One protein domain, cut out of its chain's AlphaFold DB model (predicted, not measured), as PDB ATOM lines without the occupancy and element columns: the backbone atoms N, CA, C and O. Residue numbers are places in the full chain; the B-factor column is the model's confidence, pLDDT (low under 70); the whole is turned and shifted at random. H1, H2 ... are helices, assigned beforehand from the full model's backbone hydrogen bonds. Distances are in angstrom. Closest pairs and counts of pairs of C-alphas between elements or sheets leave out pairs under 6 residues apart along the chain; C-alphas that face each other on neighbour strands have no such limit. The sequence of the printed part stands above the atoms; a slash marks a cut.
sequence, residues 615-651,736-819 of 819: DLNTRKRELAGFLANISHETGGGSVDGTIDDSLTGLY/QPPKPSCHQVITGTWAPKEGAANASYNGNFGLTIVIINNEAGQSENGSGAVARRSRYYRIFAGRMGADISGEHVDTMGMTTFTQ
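AT A GLANCE: This is residues 615 to 651 and 736 to 819 of the 819 residues of the protein "Glyco_hydro_19_cat domain-containing protein" of Lachnospiraceae bacterium (UniProt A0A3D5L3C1). Two long helices, H1 and H4, cross each other at a slant to make the core, and two shorter helices, H2 and H3, pack beside each other next to it, H2 on H1 and H3 chiefly on H2 and one end of H4. Long loops make the two ends of the longest axis, residues 635 to 651 at one and residues 747 to 764 at the other, while residues 801 to 819 run back from H4 past H3. The printed part has 121 residues with four named helices in the order H1, H2, H3, H4 and no named strand; the class is all helix, with 49 residues, under half, in named elements. The whole is compact, with a radius of gyration of the C-alphas of 14.1 A, and elongated in outline, spanning 49 by 31 by 24 A.

HOW THE PARTS SIT: H1, residues 616 to 634, touches H4, residues 785 to 800, at a steep tilt of 42 degrees, opposite ways; their closest C-alphas, of Ala 628 and Tyr 792, are 4.8 A apart. With residues 618 to 625 alone, H1 touches H2, residues 742 to 746, closest at the C-alphas of Glu 622 and Ile 746, 6.0 A apart. H2 touches H3, residues 765 to 773, where the C-alphas of Cys 742 and Thr 768 are closest, at 4.9 A. H3 and H4 form a helical hairpin at a steep tilt of 44 degrees, closest at the C-alphas of Ile 769 and Val 786, 7.0 A apart. H1 and H3 only just touch, with 3 pairs of C-alphas within 8 A. H2 and H4 are apart. Every O i to N i+4 pair is within hydrogen-bond range in H1, H2 and H4; in H3, 4 of 5 are.

IN THESE COORDINATES: H1 begins at C-alpha 616 (223.732, 259.278, 258.404) and is 27.2 A long. H2 measures 6.1 A and H3 13.2 A. H4, 22.4 A long, ends at C-alpha 800 (226.174, 259.036, 248.221).

THE WHOLE: The C-alphas farthest apart, of Asp 640 and Glu 754, are 49.5 A apart. Residues 652 to 735 are not printed, and C-alphas 651 and 736 are 27.7 A apart across the cut. The links H2 to H3 and H3 to H4 are long. The mean pLDDT of the printed part is 92.7; residue 819, the chain's last, is under 70.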
ATOM      1  N   ASP A 615     220.038 257.920 261.392       93.44
ATOM      2  CA  ASP A 615     221.488 258.046 261.268       93.44
ATOM      3  C   ASP A 615     221.906 258.607 259.893       93.44
ATOM      4  O   ASP A 615     221.079 258.931 259.036       93.44
ATOM      5  N   LEU A 616     223.214 258.759 259.671       94.19
ATOM      6  CA  LEU A 616     223.732 259.278 258.404       94.19
ATOM      7  C   LEU A 616     223.313 258.414 257.203       94.19
ATOM      8  O   LEU A 616     223.059 258.960 256.129       94.19
ATOM      9  N   ASN A 617     223.233 257.092 257.369       96.31
ATOM     10  CA  ASN A 617     222.827 256.200 256.294       96.31
ATOM     11  C   ASN A 617     221.356 256.422 255.932       96.31
ATOM     12  O   ASN A 617     221.039 256.617 254.759       96.31
ATOM     13  N   THR A 618     220.468 256.491 256.925       97.56
ATOM     14  CA  THR A 618     219.046 256.799 256.726       97.56
ATOM     15  C   THR A 618     218.848 258.113 255.973       97.56
ATOM     16  O   THR A 618     218.069 258.163 255.024       97.56
ATOM     17  N   ARG A 619     219.594 259.166 256.320       98.12
ATOM     18  CA  ARG A 619     219.476 260.481 255.662       98.12
ATOM     19  C   ARG A 619     219.954 260.462 254.213       98.12
ATOM     20  O   ARG A 619     219.328 261.073 253.349       98.12
ATOM     21  N   LYS A 620     221.040 259.736 253.925       98.12
ATOM     22  CA  LYS A 620     221.501 259.516 252.546       98.12
ATOM     23  C   LYS A 620     220.472 258.722 251.742       98.12
ATOM     24  O   LYS A 620     220.184 259.079 250.604       98.12
ATOM     25  N   ARG A 621     219.888 257.677 252.338       98.62
ATOM     26  CA  ARG A 621     218.822 256.868 251.726       98.62
ATOM     27  C   ARG A 621     217.574 257.694 251.456       98.62
ATOM     28  O   ARG A 621     217.008 257.568 250.376       98.62
ATOM     29  N   GLU A 622     217.175 258.565 252.379       98.81
ATOM     30  CA  GLU A 622     216.067 259.490 252.158       98.81
ATOM     31  C   GLU A 622     216.336 260.403 250.959       98.81
ATOM     32  O   GLU A 622     215.513 260.466 250.046       98.81
ATOM     33  N   LEU A 623     217.497 261.066 250.926       98.81
ATOM     34  CA  LEU A 623     217.845 261.970 249.832       98.81
ATOM     35  C   LEU A 623     217.907 261.238 248.488       98.81
ATOM     36  O   LEU A 623     217.320 261.696 247.509       98.81
ATOM     37  N   ALA A 624     218.567 260.079 248.442       98.75
ATOM     38  CA  ALA A 624     218.621 259.241 247.249       98.75
ATOM     39  C   ALA A 624     217.219 258.800 246.802       98.75
ATOM     40  O   ALA A 624     216.924 258.819 245.609       98.75
ATOM     41  N   GLY A 625     216.341 258.438 247.741       98.62
ATOM     42  CA  GLY A 625     214.978 257.991 247.457       98.62
ATOM     43  C   GLY A 625     214.088 259.110 246.925       98.62
ATOM     44  O   GLY A 625     213.350 258.911 245.955       98.62
ATOM     45  N   PHE A 626     214.197 260.302 247.510       98.81
ATOM     46  CA  PHE A 626     213.522 261.500 247.025       98.81
ATOM     47  C   PHE A 626     213.962 261.827 245.594       98.81
ATOM     48  O   PHE A 626     213.129 261.887 244.688       98.81
ATOM     49  N   LEU A 627     215.277 261.941 245.373       98.62
ATOM     50  CA  LEU A 627     215.859 262.243 244.066       98.62
ATOM     51  C   LEU A 627     215.504 261.188 243.010       98.62
ATOM     52  O   LEU A 627     215.202 261.537 241.869       98.62
ATOM     53  N   ALA A 628     215.498 259.903 243.371       98.25
ATOM     54  CA  ALA A 628     215.175 258.812 242.454       98.25
ATOM     55  C   ALA A 628     213.729 258.863 241.962       98.25
ATOM     56  O   ALA A 628     213.467 258.668 240.773       98.25
ATOM     57  N   ASN A 629     212.795 259.157 242.864       98.25
ATOM     58  CA  ASN A 629     211.391 259.272 242.504       98.25
ATOM     59  C   ASN A 629     211.140 260.475 241.596       98.25
ATOM     60  O   ASN A 629     210.561 260.297 240.528       98.25
ATOM     61  N   ILE A 630     211.642 261.661 241.948       97.94
ATOM     62  CA  ILE A 630     211.444 262.852 241.106       97.94
ATOM     63  C   ILE A 630     212.152 262.718 239.750       97.94
ATOM     64  O   ILE A 630     211.644 263.196 238.739       97.94
ATOM     65  N   SER A 631     213.277 261.995 239.690       97.88
ATOM     66  CA  SER A 631     213.978 261.690 238.432       97.88
ATOM     67  C   SER A 631     213.179 260.765 237.524       97.88
ATOM     68  O   SER A 631     213.259 260.881 236.304       97.88
ATOM     69  N   HIS A 632     212.392 259.854 238.099       95.81
ATOM     70  CA  HIS A 632     211.460 259.054 237.321       95.81
ATOM     71  C   HIS A 632     210.335 259.912 236.732       95.81
ATOM     72  O   HIS A 632     210.062 259.772 235.542       95.81
ATOM     73  N   GLU A 633     209.720 260.795 237.529       95.56
ATOM     74  CA  GLU A 633     208.586 261.620 237.070       95.56
ATOM     75  C   GLU A 633     208.956 262.573 235.929       95.56
ATOM     76  O   GLU A 633     208.140 262.883 235.068       95.56
ATOM     77  N   THR A 634     210.194 263.061 235.936       96.69
ATOM     78  CA  THR A 634     210.658 264.156 235.067       96.69
ATOM     79  C   THR A 634     211.691 263.717 234.036       96.69
ATOM     80  O   THR A 634     212.257 264.550 233.322       96.69
ATOM     81  N   GLY A 635     211.989 262.419 233.992       93.25
ATOM     82  CA  GLY A 635     213.097 261.872 233.230       93.25
ATOM     83  C   GLY A 635     212.936 262.041 231.719       93.25
ATOM     84  O   GLY A 635     211.862 261.799 231.172       93.25
ATOM     85  N   GLY A 636     214.031 262.365 231.030       87.00
ATOM     86  CA  GLY A 636     214.083 262.417 229.563       87.00
ATOM     87  C   GLY A 636     214.043 261.037 228.893       87.00
ATOM     88  O   GLY A 636     213.838 260.933 227.685       87.00
ATOM     89  N   GLY A 637     214.247 259.968 229.673       86.69
ATOM     90  CA  GLY A 637     214.529 258.637 229.143       86.69
ATOM     91  C   GLY A 637     215.887 258.607 228.438       86.69
ATOM     92  O   GLY A 637     216.751 259.443 228.704       86.69
ATOM     93  N   SER A 638     216.083 257.651 227.532       83.31
ATOM     94  CA  SER A 638     217.254 257.667 226.655       83.31
ATOM     95  C   SER A 638     217.093 258.777 225.618       83.31
ATOM     96  O   SER A 638     216.187 258.724 224.783       83.31
ATOM     97  N   VAL A 639     217.970 259.777 225.667       81.00
ATOM     98  CA  VAL A 639     217.894 260.970 224.813       81.00
ATOM     99  C   VAL A 639     218.880 260.829 223.650       81.00
ATOM    100  O   VAL A 639     220.033 260.440 223.841       81.00
ATOM    101  N   ASP A 640     218.413 261.092 222.424       72.31
ATOM    102  CA  ASP A 640     219.188 260.980 221.172       72.31
ATOM    103  C   ASP A 640     219.870 259.608 220.951       72.31
ATOM    104  O   ASP A 640     220.850 259.502 220.215       72.31
ATOM    105  N   GLY A 641     219.387 258.544 221.612       75.31
ATOM    106  CA  GLY A 641     219.947 257.184 221.534       75.31
ATOM    107  C   GLY A 641     221.375 257.032 222.080       75.31
ATOM    108  O   GLY A 641     221.963 255.962 221.949       75.31
ATOM    109  N   THR A 642     221.932 258.089 222.672       77.44
ATOM    110  CA  THR A 642     223.341 258.173 223.099       77.44
ATOM    111  C   THR A 642     223.490 258.587 224.557       77.44
ATOM    112  O   THR A 642     224.480 258.231 225.193       77.44
ATOM    113  N   ILE A 643     222.513 259.315 225.102       85.38
ATOM    114  CA  ILE A 643     222.492 259.716 226.505       85.38
ATOM    115  C   ILE A 643     221.692 258.672 227.282       85.38
ATOM    116  O   ILE A 643     220.515 258.434 226.998       85.38
ATOM    117  N   ASP A 644     222.356 258.056 228.256       87.06
ATOM    118  CA  ASP A 644     221.768 257.059 229.146       87.06
ATOM    119  C   ASP A 644     220.635 257.654 230.001       87.06
ATOM    120  O   ASP A 644     220.709 258.815 230.417       87.06
ATOM    121  N   ASP A 645     219.592 256.860 230.274       87.06
ATOM    122  CA  ASP A 645     218.422 257.332 231.024       87.06
ATOM    123  C   ASP A 645     218.787 257.770 232.448       87.06
ATOM    124  O   ASP A 645     218.178 258.700 232.972       87.06
ATOM    125  N   SER A 646     219.837 257.202 233.046       88.31
ATOM    126  CA  SER A 646     220.291 257.585 234.384       88.31
ATOM    127  C   SER A 646     220.801 259.023 234.496       88.31
ATOM    128  O   SER A 646     220.851 259.562 235.601       88.31
ATOM    129  N   LEU A 647     221.156 259.664 233.376       93.00
ATOM    130  CA  LEU A 647     221.694 261.029 233.339       93.00
ATOM    131  C   LEU A 647     220.633 262.092 233.033       93.00
ATOM    132  O   LEU A 647     220.948 263.287 233.020       93.00
ATOM    133  N   THR A 648     219.399 261.670 232.752       94.38
ATOM    134  CA  THR A 648     218.305 262.541 232.303       94.38
ATOM    135  C   THR A 648     217.200 262.680 233.343       94.38
ATOM    136  O   THR A 648     216.095 263.093 233.006       94.38
ATOM    137  N   GLY A 649     217.468 262.387 234.618       96.31
ATOM    138  CA  GLY A 649     216.587 262.816 235.706       96.31
ATOM    139  C   GLY A 649     216.435 264.343 235.711       96.31
ATOM    140  O   GLY A 649     217.390 265.057 235.397       96.31
ATOM    141  N   LEU A 650     215.244 264.848 236.062       98.00
ATOM    142  CA  LEU A 650     214.940 266.287 236.090       98.00
ATOM    143  C   LEU A 650     214.988 266.969 234.711       98.00
ATOM    144  O   LEU A 650     215.236 268.168 234.625       98.00
ATOM    145  N   TYR A 651     214.764 266.235 233.619       97.25
ATOM    146  CA  TYR A 651     214.854 266.772 232.254       97.25
ATOM    147  C   TYR A 651     213.675 267.669 231.866       97.25
ATOM    148  O   TYR A 651     213.867 268.629 231.120       97.25
ATOM    149  N   GLN A 736     198.910 261.281 253.682       85.31
ATOM    150  CA  GLN A 736     197.554 261.325 253.125       85.31
ATOM    151  C   GLN A 736     196.793 260.075 253.578       85.31
ATOM    152  O   GLN A 736     196.757 259.086 252.839       85.31
ATOM    153  N   PRO A 737     196.222 260.074 254.798       83.62
ATOM    154  CA  PRO A 737     195.614 258.886 255.384       83.62
ATOM    155  C   PRO A 737     194.674 258.145 254.408       83.62
ATOM    156  O   PRO A 737     193.859 258.770 253.728       83.62
ATOM    157  N   PRO A 738     194.790 256.806 254.293       84.62
ATOM    158  CA  PRO A 738     195.601 255.899 255.114       84.62
ATOM    159  C   PRO A 738     197.095 255.837 254.748       84.62
ATOM    160  O   PRO A 738     197.842 255.123 255.415       84.62
ATOM    161  N   LYS A 739     197.550 256.545 253.708       90.12
ATOM    162  CA  LYS A 739     198.963 256.551 253.316       90.12
ATOM    163  C   LYS A 739     199.794 257.338 254.340       90.12
ATOM    164  O   LYS A 739     199.457 258.495 254.619       90.12
ATOM    165  N   PRO A 740     200.889 256.768 254.870       92.81
ATOM    166  CA  PRO A 740     201.924 257.571 255.511       92.81
ATOM    167  C   PRO A 740     202.634 258.447 254.472       92.81
ATOM    168  O   PRO A 740     202.383 258.328 253.270       92.81
ATOM    169  N   SER A 741     203.529 259.322 254.920       96.06
ATOM    170  CA  SER A 741     204.401 260.047 253.996       96.06
ATOM    171  C   SER A 741     205.587 259.193 253.542       96.06
ATOM    172  O   SER A 741     205.969 258.224 254.204       96.06
ATOM    173  N   CYS A 742     206.195 259.562 252.410       98.31
ATOM    174  CA  CYS A 742     207.413 258.906 251.928       98.31
ATOM    175  C   CYS A 742     208.562 259.076 252.931       98.31
ATOM    176  O   CYS A 742     209.278 258.116 253.210       98.31
ATOM    177  N   HIS A 743     208.666 260.268 253.530       98.31
ATOM    178  CA  HIS A 743     209.581 260.565 254.633       98.31
ATOM    179  C   HIS A 743     209.432 259.568 255.783       98.31
ATOM    180  O   HIS A 743     210.412 258.954 256.200       98.31
ATOM    181  N   GLN A 744     208.206 259.340 256.262       96.69
ATOM    182  CA  GLN A 744     207.965 258.444 257.393       96.69
ATOM    183  C   GLN A 744     208.386 257.004 257.095       96.69
ATOM    184  O   GLN A 744     208.998 256.354 257.942       96.69
ATOM    185  N   VAL A 745     208.079 256.497 255.895       97.12
ATOM    186  CA  VAL A 745     208.418 255.109 255.564       97.12
ATOM    187  C   VAL A 745     209.898 254.925 255.283       97.12
ATOM    188  O   VAL A 745     210.453 253.946 255.754       97.12
ATOM    189  N   ILE A 746     210.580 255.835 254.580       97.94
ATOM    190  CA  ILE A 746     212.004 255.630 254.267       97.94
ATOM    191  C   ILE A 746     212.902 255.809 255.495       97.94
ATOM    192  O   ILE A 746     213.946 255.171 255.601       97.94
ATOM    193  N   THR A 747     212.474 256.642 256.447       96.94
ATOM    194  CA  THR A 747     213.184 256.865 257.716       96.94
ATOM    195  C   THR A 747     212.838 255.824 258.778       96.94
ATOM    196  O   THR A 747     213.459 255.796 259.836       96.94
ATOM    197  N   GLY A 748     211.841 254.970 258.517       94.56
ATOM    198  CA  GLY A 748     211.343 253.980 259.471       94.56
ATOM    199  C   GLY A 748     210.524 254.570 260.626       94.56
ATOM    200  O   GLY A 748     210.142 253.836 261.534       94.56
ATOM    201  N   THR A 749     210.226 255.872 260.606       94.25
ATOM    202  CA  THR A 749     209.455 256.566 261.656       94.25
ATOM    203  C   THR A 749     207.944 256.360 261.530       94.25
ATOM    204  O   THR A 749     207.190 256.701 262.443       94.25
ATOM    205  N   TRP A 750     207.473 255.772 260.424       93.69
ATOM    206  CA  TRP A 750     206.087 255.326 260.314       93.69
ATOM    207  C   TRP A 750     205.776 254.277 261.389       93.69
ATOM    208  O   TRP A 750     206.483 253.283 261.524       93.69
ATOM    209  N   ALA A 751     204.685 254.471 262.129       89.75
ATOM    210  CA  ALA A 751     204.165 253.504 263.090       89.75
ATOM    211  C   ALA A 751     202.938 252.785 262.490       89.75
ATOM    212  O   ALA A 751     201.806 253.240 262.688       89.75
ATOM    213  N   PRO A 752     203.124 251.707 261.702       88.38
ATOM    214  CA  PRO A 752     202.010 250.943 261.159       88.38
ATOM    215  C   PRO A 752     201.177 250.309 262.273       88.38
ATOM    216  O   PRO A 752     201.697 249.908 263.314       88.38
ATOM    217  N   LYS A 753     199.878 250.132 262.016       83.25
ATOM    218  CA  LYS A 753     199.037 249.284 262.865       83.25
ATOM    219  C   LYS A 753     199.591 247.855 262.874       83.25
ATOM    220  O   LYS A 753     200.018 247.348 261.835       83.25
ATOM    221  N   GLU A 754     199.534 247.200 264.031       81.75
ATOM    222  CA  GLU A 754     199.914 245.793 264.164       81.75
ATOM    223  C   GLU A 754     199.170 244.924 263.134       81.75
ATOM    224  O   GLU A 754     197.953 245.040 262.959       81.75
ATOM    225  N   GLY A 755     199.922 244.092 262.407       83.00
ATOM    226  CA  GLY A 755     199.394 243.235 261.343       83.00
ATOM    227  C   GLY A 755     199.051 243.944 260.024       83.00
ATOM    228  O   GLY A 755     198.497 243.302 259.133       83.00
ATOM    229  N   ALA A 756     199.357 245.238 259.858       86.38
ATOM    230  CA  ALA A 756     199.154 245.921 258.578       86.38
ATOM    231  C   ALA A 756     200.015 245.295 257.467       86.38
ATOM    232  O   ALA A 756     201.196 245.014 257.669       86.38
ATOM    233  N   ALA A 757     199.439 245.133 256.270       88.94
ATOM    234  CA  ALA A 757     200.053 244.397 255.158       88.94
ATOM    235  C   ALA A 757     201.449 244.906 254.757       88.94
ATOM    236  O   ALA A 757     202.318 244.113 254.409       88.94
ATOM    237  N   ASN A 758     201.678 246.219 254.852       93.50
ATOM    238  CA  ASN A 758     202.956 246.833 254.495       93.50
ATOM    239  C   ASN A 758     203.907 247.045 255.690       93.50
ATOM    240  O   ASN A 758     204.975 247.626 255.508       93.50
ATOM    241  N   ALA A 759     203.549 246.610 256.906       92.69
ATOM    242  CA  ALA A 759     204.305 246.925 258.123       92.69
ATOM    243  C   ALA A 759     205.758 246.421 258.083       92.69
ATOM    244  O   ALA A 759     206.660 247.130 258.517       92.69
ATOM    245  N   SER A 760     205.994 245.234 257.513       93.19
ATOM    246  CA  SER A 760     207.334 244.643 257.371       93.19
ATOM    247  C   SER A 760     208.237 245.374 256.377       93.19
ATOM    248  O   SER A 760     209.442 245.155 256.388       93.19
ATOM    249  N   TYR A 761     207.669 246.228 255.521       94.75
ATOM    250  CA  TYR A 761     208.410 247.014 254.531       94.75
ATOM    251  C   TYR A 761     208.667 248.451 254.990       94.75
ATOM    252  O   TYR A 761     209.209 249.253 254.232       94.75
ATOM    253  N   ASN A 762     208.303 248.800 256.226       95.00
ATOM    254  CA  ASN A 762     208.708 250.073 256.801       95.00
ATOM    255  C   ASN A 762     210.243 250.181 256.814       95.00
ATOM    256  O   ASN A 762     210.936 249.204 257.090       95.00
ATOM    257  N   GLY A 763     210.778 251.345 256.472       95.31
ATOM    258  CA  GLY A 763     212.207 251.541 256.254       95.31
ATOM    259  C   GLY A 763     212.708 251.078 254.887       95.31
ATOM    260  O   GLY A 763     213.913 250.921 254.762       95.31
ATOM    261  N   ASN A 764     211.853 250.826 253.885       97.06
ATOM    262  CA  ASN A 764     212.277 250.396 252.544       97.06
ATOM    263  C   ASN A 764     211.813 251.362 251.443       97.06
ATOM    264  O   ASN A 764     210.672 251.832 251.441       97.06
ATOM    265  N   PHE A 765     212.683 251.605 250.464       98.44
ATOM    266  CA  PHE A 765     212.471 252.508 249.339       98.44
ATOM    267  C   PHE A 765     211.250 252.130 248.504       98.44
ATOM    268  O   PHE A 765     210.469 253.014 248.147       98.44
ATOM    269  N   GLY A 766     211.020 250.840 248.249       97.56
ATOM    270  CA  GLY A 766     209.875 250.389 247.461       97.56
ATOM    271  C   GLY A 766     208.530 250.888 247.994       97.56
ATOM    272  O   GLY A 766     207.640 251.242 247.220       97.56
ATOM    273  N   LEU A 767     208.398 251.041 249.316       96.56
ATOM    274  CA  LEU A 767     207.157 251.523 249.914       96.56
ATOM    275  C   LEU A 767     206.877 252.998 249.567       96.56
ATOM    276  O   LEU A 767     205.714 253.383 249.451       96.56
ATOM    277  N   THR A 768     207.916 253.801 249.299       97.94
ATOM    278  CA  THR A 768     207.761 255.175 248.778       97.94
ATOM    279  C   THR A 768     207.119 255.179 247.388       97.94
ATOM    280  O   THR A 768     206.246 256.000 247.110       97.94
ATOM    281  N   ILE A 769     207.453 254.198 246.542       97.31
ATOM    282  CA  ILE A 769     206.887 254.059 245.195       97.31
ATOM    283  C   ILE A 769     205.393 253.715 245.271       97.31
ATOM    284  O   ILE A 769     204.571 254.286 244.546       97.31
ATOM    285  N   VAL A 770     205.020 252.821 246.194       95.50
ATOM    286  CA  VAL A 770     203.613 252.472 246.444       95.50
ATOM    287  C   VAL A 770     202.820 253.693 246.923       95.50
ATOM    288  O   VAL A 770     201.677 253.877 246.503       95.50
ATOM    289  N   ILE A 771     203.406 254.555 247.762       94.38
ATOM    290  CA  ILE A 771     202.757 255.798 248.212       94.38
ATOM    291  C   ILE A 771     202.497 256.735 247.028       94.38
ATOM    292  O   ILE A 771     201.361 257.205 246.880       94.38
ATOM    293  N   ILE A 772     203.510 256.952 246.181       92.19
ATOM    294  CA  ILE A 772     203.463 257.889 245.050       92.19
ATOM    295  C   ILE A 772     202.450 257.444 243.992       92.19
ATOM    296  O   ILE A 772     201.541 258.209 243.677       92.19
ATOM    297  N   ASN A 773     202.554 256.210 243.480       87.38
ATOM    298  CA  ASN A 773     201.784 255.796 242.296       87.38
ATOM    299  C   ASN A 773     200.979 254.493 242.459       87.38
ATOM    300  O   ASN A 773     200.474 253.947 241.483       87.38
ATOM    301  N   ASN A 774     200.833 253.968 243.684       90.38
ATOM    302  CA  ASN A 774     200.148 252.693 243.961       90.38
ATOM    303  C   ASN A 774     200.721 251.492 243.169       90.38
ATOM    304  O   ASN A 774     200.018 250.510 242.920       90.38
ATOM    305  N   GLU A 775     201.992 251.547 242.771       92.19
ATOM    306  CA  GLU A 775     202.654 250.487 242.007       92.19
ATOM    307  C   GLU A 775     203.137 249.368 242.935       92.19
ATOM    308  O   GLU A 775     204.285 249.352 243.362       92.19
ATOM    309  N   ALA A 776     202.258 248.424 243.263       92.81
ATOM    310  CA  ALA A 776     202.565 247.290 244.134       92.81
ATOM    311  C   ALA A 776     202.883 246.004 243.345       92.81
ATOM    312  O   ALA A 776     202.340 245.786 242.260       92.81
ATOM    313  N   GLY A 777     203.726 245.134 243.909       94.56
ATOM    314  CA  GLY A 777     204.008 243.795 243.383       94.56
ATOM    315  C   GLY A 777     204.886 243.752 242.130       94.56
ATOM    316  O   GLY A 777     204.739 242.824 241.337       94.56
ATOM    317  N   GLN A 778     205.755 244.742 241.911       96.00
ATOM    318  CA  GLN A 778     206.616 244.811 240.725       96.00
ATOM    319  C   GLN A 778     208.092 244.675 241.101       96.00
ATOM    320  O   GLN A 778     208.533 245.233 242.102       96.00
ATOM    321  N   SER A 779     208.851 243.962 240.264       95.19
ATOM    322  CA  SER A 779     210.279 243.708 240.474       95.19
ATOM    323  C   SER A 779     211.167 244.798 239.876       95.19
ATOM    324  O   SER A 779     210.879 245.327 238.799       95.19
ATOM    325  N   GLU A 780     212.303 245.064 240.526       93.12
ATOM    326  CA  GLU A 780     213.343 245.961 240.005       93.12
ATOM    327  C   GLU A 780     213.973 245.482 238.689       93.12
ATOM    328  O   GLU A 780     214.451 246.300 237.907       93.12
ATOM    329  N   ASN A 781     213.925 244.177 238.405       92.62
ATOM    330  CA  ASN A 781     214.472 243.588 237.178       92.62
ATOM    331  C   ASN A 781     213.522 243.720 235.971       92.62
ATOM    332  O   ASN A 781     213.792 243.184 234.896       92.62
ATOM    333  N   GLY A 782     212.381 244.394 236.142       90.38
ATOM    334  CA  GLY A 782     211.443 244.686 235.062       90.38
ATOM    335  C   GLY A 782     211.875 245.857 234.168       90.38
ATOM    336  O   GLY A 782     212.950 246.434 234.299       90.38
ATOM    337  N   SER A 783     210.985 246.259 233.258       84.56
ATOM    338  CA  SER A 783     211.164 247.431 232.381       84.56
ATOM    339  C   SER A 783     210.233 248.607 232.715       84.56
ATOM    340  O   SER A 783     210.297 249.649 232.065       84.56
ATOM    341  N   GLY A 784     209.367 248.442 233.720       90.06
ATOM    342  CA  GLY A 784     208.360 249.424 234.128       90.06
ATOM    343  C   GLY A 784     208.884 250.536 235.041       90.06
ATOM    344  O   GLY A 784     210.087 250.697 235.260       90.06
ATOM    345  N   ALA A 785     207.949 251.305 235.596       92.25
ATOM    346  CA  ALA A 785     208.245 252.467 236.425       92.25
ATOM    347  C   ALA A 785     208.998 252.118 237.715       92.25
ATOM    348  O   ALA A 785     210.028 252.740 237.989       92.25
ATOM    349  N   VAL A 786     208.580 251.065 238.428       96.06
ATOM    350  CA  VAL A 786     209.279 250.555 239.621       96.06
ATOM    351  C   VAL A 786     210.741 250.232 239.324       96.06
ATOM    352  O   VAL A 786     211.629 250.674 240.052       96.06
ATOM    353  N   ALA A 787     211.018 249.537 238.219       94.62
ATOM    354  CA  ALA A 787     212.384 249.213 237.817       94.62
ATOM    355  C   ALA A 787     213.219 250.468 237.532       94.62
ATOM    356  O   ALA A 787     214.361 250.568 237.973       94.62
ATOM    357  N   ARG A 788     212.649 251.469 236.847       93.69
ATOM    358  CA  ARG A 788     213.352 252.733 236.579       93.69
ATOM    359  C   ARG A 788     213.640 253.519 237.864       93.69
ATOM    360  O   ARG A 788     214.761 253.986 238.036       93.69
ATOM    361  N   ARG A 789     212.671 253.627 238.782       96.62
ATOM    362  CA  ARG A 789     212.867 254.252 240.106       96.62
ATOM    363  C   ARG A 789     213.947 253.526 240.909       96.62
ATOM    364  O   ARG A 789     214.830 254.177 241.456       96.62
ATOM    365  N   SER A 790     213.918 252.192 240.908       96.94
ATOM    366  CA  SER A 790     214.917 251.347 241.580       96.94
ATOM    367  C   SER A 790     216.321 251.571 241.013       96.94
ATOM    368  O   SER A 790     217.270 251.724 241.777       96.94
ATOM    369  N   ARG A 791     216.466 251.672 239.682       95.38
ATOM    370  CA  ARG A 791     217.755 251.989 239.041       95.38
ATOM    371  C   ARG A 791     218.293 253.348 239.475       95.38
ATOM    372  O   ARG A 791     219.436 253.411 239.923       95.38
ATOM    373  N   TYR A 792     217.480 254.406 239.405       97.06
ATOM    374  CA  TYR A 792     217.891 255.721 239.907       97.06
ATOM    375  C   TYR A 792     218.299 255.654 241.379       97.06
ATOM    376  O   TYR A 792     219.351 256.169 241.747       97.06
ATOM    377  N   TYR A 793     217.512 254.965 242.210       98.19
ATOM    378  CA  TYR A 793     217.799 254.833 243.632       98.19
ATOM    379  C   TYR A 793     219.143 254.162 243.890       98.19
ATOM    380  O   TYR A 793     219.955 254.706 244.633       98.19
ATOM    381  N   ARG A 794     219.431 253.037 243.223       97.25
ATOM    382  CA  ARG A 794     220.724 252.349 243.350       97.25
ATOM    383  C   ARG A 794     221.894 253.237 242.924       97.25
ATOM    384  O   ARG A 794     222.913 253.258 243.611       97.25
ATOM    385  N   ILE A 795     221.745 253.996 241.837       95.56
ATOM    386  CA  ILE A 795     222.785 254.916 241.354       95.56
ATOM    387  C   ILE A 795     223.028 256.032 242.373       95.56
ATOM    388  O   ILE A 795     224.173 256.281 242.752       95.56
ATOM    389  N   PHE A 796     221.970 256.687 242.849       97.56
ATOM    390  CA  PHE A 796     222.089 257.822 243.765       97.56
ATOM    391  C   PHE A 796     222.570 257.390 245.150       97.56
ATOM    392  O   PHE A 796     223.490 258.002 245.690       97.56
ATOM    393  N   ALA A 797     222.035 256.290 245.687       96.94
ATOM    394  CA  ALA A 797     222.496 255.695 246.936       96.94
ATOM    395  C   ALA A 797     223.979 255.305 246.851       96.94
ATOM    396  O   ALA A 797     224.758 255.668 247.731       96.94
ATOM    397  N   GLY A 798     224.399 254.657 245.758       95.88
ATOM    398  CA  GLY A 798     225.801 254.307 245.525       95.88
ATOM    399  C   GLY A 798     226.716 255.532 245.464       95.88
ATOM    400  O   GLY A 798     227.760 255.556 246.111       95.88
ATOM    401  N   ARG A 799     226.298 256.593 244.760       91.56
ATOM    402  CA  ARG A 799     227.043 257.862 244.665       91.56
ATOM    403  C   ARG A 799     227.156 258.596 246.000       91.56
ATOM    404  O   ARG A 799     228.163 259.251 246.242       91.56
ATOM    405  N   MET A 800     226.155 258.470 246.868       91.31
ATOM    406  CA  MET A 800     226.174 259.036 248.221       91.31
ATOM    407  C   MET A 800     226.883 258.131 249.242       91.31
ATOM    408  O   MET A 800     227.087 258.541 250.388       91.31
ATOM    409  N   GLY A 801     227.250 256.900 248.870       93.50
ATOM    410  CA  GLY A 801     227.774 255.899 249.798       93.50
ATOM    411  C   GLY A 801     226.754 255.535 250.879       93.50
ATOM    412  O   GLY A 801     227.089 255.542 252.066       93.50
ATOM    413  N   ALA A 802     225.499 255.339 250.478       95.00
ATOM    414  CA  ALA A 802     224.436 254.823 251.328       95.00
ATOM    415  C   ALA A 802     224.401 253.291 251.236       95.00
ATOM    416  O   ALA A 802     224.416 252.726 250.141       95.00
ATOM    417  N   ASP A 803     224.342 252.629 252.383       95.75
ATOM    418  CA  ASP A 803     224.144 251.192 252.484       95.75
ATOM    419  C   ASP A 803     222.657 250.856 252.351       95.75
ATOM    420  O   ASP A 803     221.851 251.164 253.232       95.75
ATOM    421  N   ILE A 804     222.325 250.221 251.231       97.38
ATOM    422  CA  ILE A 804     220.991 249.711 250.893       97.38
ATOM    423  C   ILE A 804     220.961 248.174 250.903       97.38
ATOM    424  O   ILE A 804     220.107 247.549 250.272       97.38
ATOM    425  N   SER A 805     221.939 247.532 251.550       93.62
ATOM    426  CA  SER A 805     221.972 246.078 251.668       93.62
ATOM    427  C   SER A 805     220.771 245.576 252.478       93.62
ATOM    428  O   SER A 805     220.412 246.118 253.520       93.62
ATOM    429  N   GLY A 806     220.096 244.550 251.956       87.81
ATOM    430  CA  GLY A 806     218.887 243.997 252.574       87.81
ATOM    431  C   GLY A 806     217.620 244.847 252.411       87.81
ATOM    432  O   GLY A 806     216.578 244.459 252.928       87.81
ATOM    433  N   GLU A 807     217.680 245.965 251.686       94.00
ATOM    434  CA  GLU A 807     216.511 246.798 251.408       94.00
ATOM    435  C   GLU A 807     215.686 246.270 250.224       94.00
ATOM    436  O   GLU A 807     216.215 245.950 249.156       94.00
ATOM    437  N   HIS A 808     214.361 246.271 250.380       95.56
ATOM    438  CA  HIS A 808     213.414 246.144 249.277       95.56
ATOM    439  C   HIS A 808     213.351 247.456 248.485       95.56
ATOM    440  O   HIS A 808     212.589 248.373 248.804       95.56
ATOM    441  N   VAL A 809     214.169 247.542 247.436       97.19
ATOM    442  CA  VAL A 809     214.151 248.687 246.511       97.19
ATOM    443  C   VAL A 809     213.021 248.600 245.478       97.19
ATOM    444  O   VAL A 809     212.663 249.608 244.877       97.19
ATOM    445  N   ASP A 810     212.441 247.414 245.297       96.69
ATOM    446  CA  ASP A 810     211.262 247.177 244.466       96.69
ATOM    447  C   ASP A 810     209.985 247.062 245.309       96.69
ATOM    448  O   ASP A 810     210.013 247.250 246.522       96.69
ATOM    449  N   THR A 811     208.846 246.774 244.677       97.31
ATOM    450  CA  THR A 811     207.555 246.689 245.380       97.31
ATOM    451  C   THR A 811     207.036 245.264 245.517       97.31
ATOM    452  O   THR A 811     205.847 245.052 245.782       97.31
ATOM    453  N   MET A 812     207.904 244.264 245.349       95.81
ATOM    454  CA  MET A 812     207.529 242.859 245.474       95.81
ATOM    455  C   MET A 812     207.040 242.549 246.891       95.81
ATOM    456  O   MET A 812     207.660 242.918 247.883       95.81
ATOM    457  N   GLY A 813     205.893 241.870 246.979       94.12
ATOM    458  CA  GLY A 813     205.263 241.505 248.250       94.12
ATOM    459  C   GLY A 813     204.548 242.649 248.982       94.12
ATOM    460  O   GLY A 813     203.899 242.388 249.994       94.12
ATOM    461  N   MET A 814     204.614 243.884 248.471       95.69
ATOM    462  CA  MET A 814     203.861 245.028 248.994       95.69
ATOM    463  C   MET A 814     202.439 245.067 248.419       95.69
ATOM    464  O   MET A 814     202.173 244.534 247.340       95.69
ATOM    465  N   THR A 815     201.523 245.743 249.112       94.06
ATOM    466  CA  THR A 815     200.135 245.966 248.667       94.06
ATOM    467  C   THR A 815     199.806 247.450 248.573       94.06
ATOM    468  O   THR A 815     200.404 248.271 249.268       94.06
ATOM    469  N   THR A 816     198.827 247.821 247.748       91.88
ATOM    470  CA  THR A 816     198.352 249.209 247.683       91.88
ATOM    471  C   THR A 816     197.688 249.637 248.993       91.88
ATOM    472  O   THR A 816     197.068 248.835 249.688       91.88
ATOM    473  N   PHE A 817     197.793 250.924 249.331       84.75
ATOM    474  CA  PHE A 817     197.035 251.504 250.437       84.75
ATOM    475  C   PHE A 817     195.584 251.714 249.979       84.75
ATOM    476  O   PHE A 817     195.270 252.714 249.334       84.75
ATOM    477  N   THR A 818     194.707 250.745 250.244       70.12
ATOM    478  CA  THR A 818     193.266 250.865 249.978       70.12
ATOM    479  C   THR A 818     192.574 251.620 251.112       70.12
ATOM    480  O   THR A 818     192.864 251.355 252.280       70.12
ATOM    481  N   GLN A 819     191.681 252.553 250.763       50.53
ATOM    482  CA  GLN A 819     190.767 253.211 251.706       50.53
ATOM    483  C   GLN A 819     189.661 252.277 252.186       50.53
ATOM    484  O   GLN A 819     189.213 251.437 251.370       50.53
TER     485      GLN A 819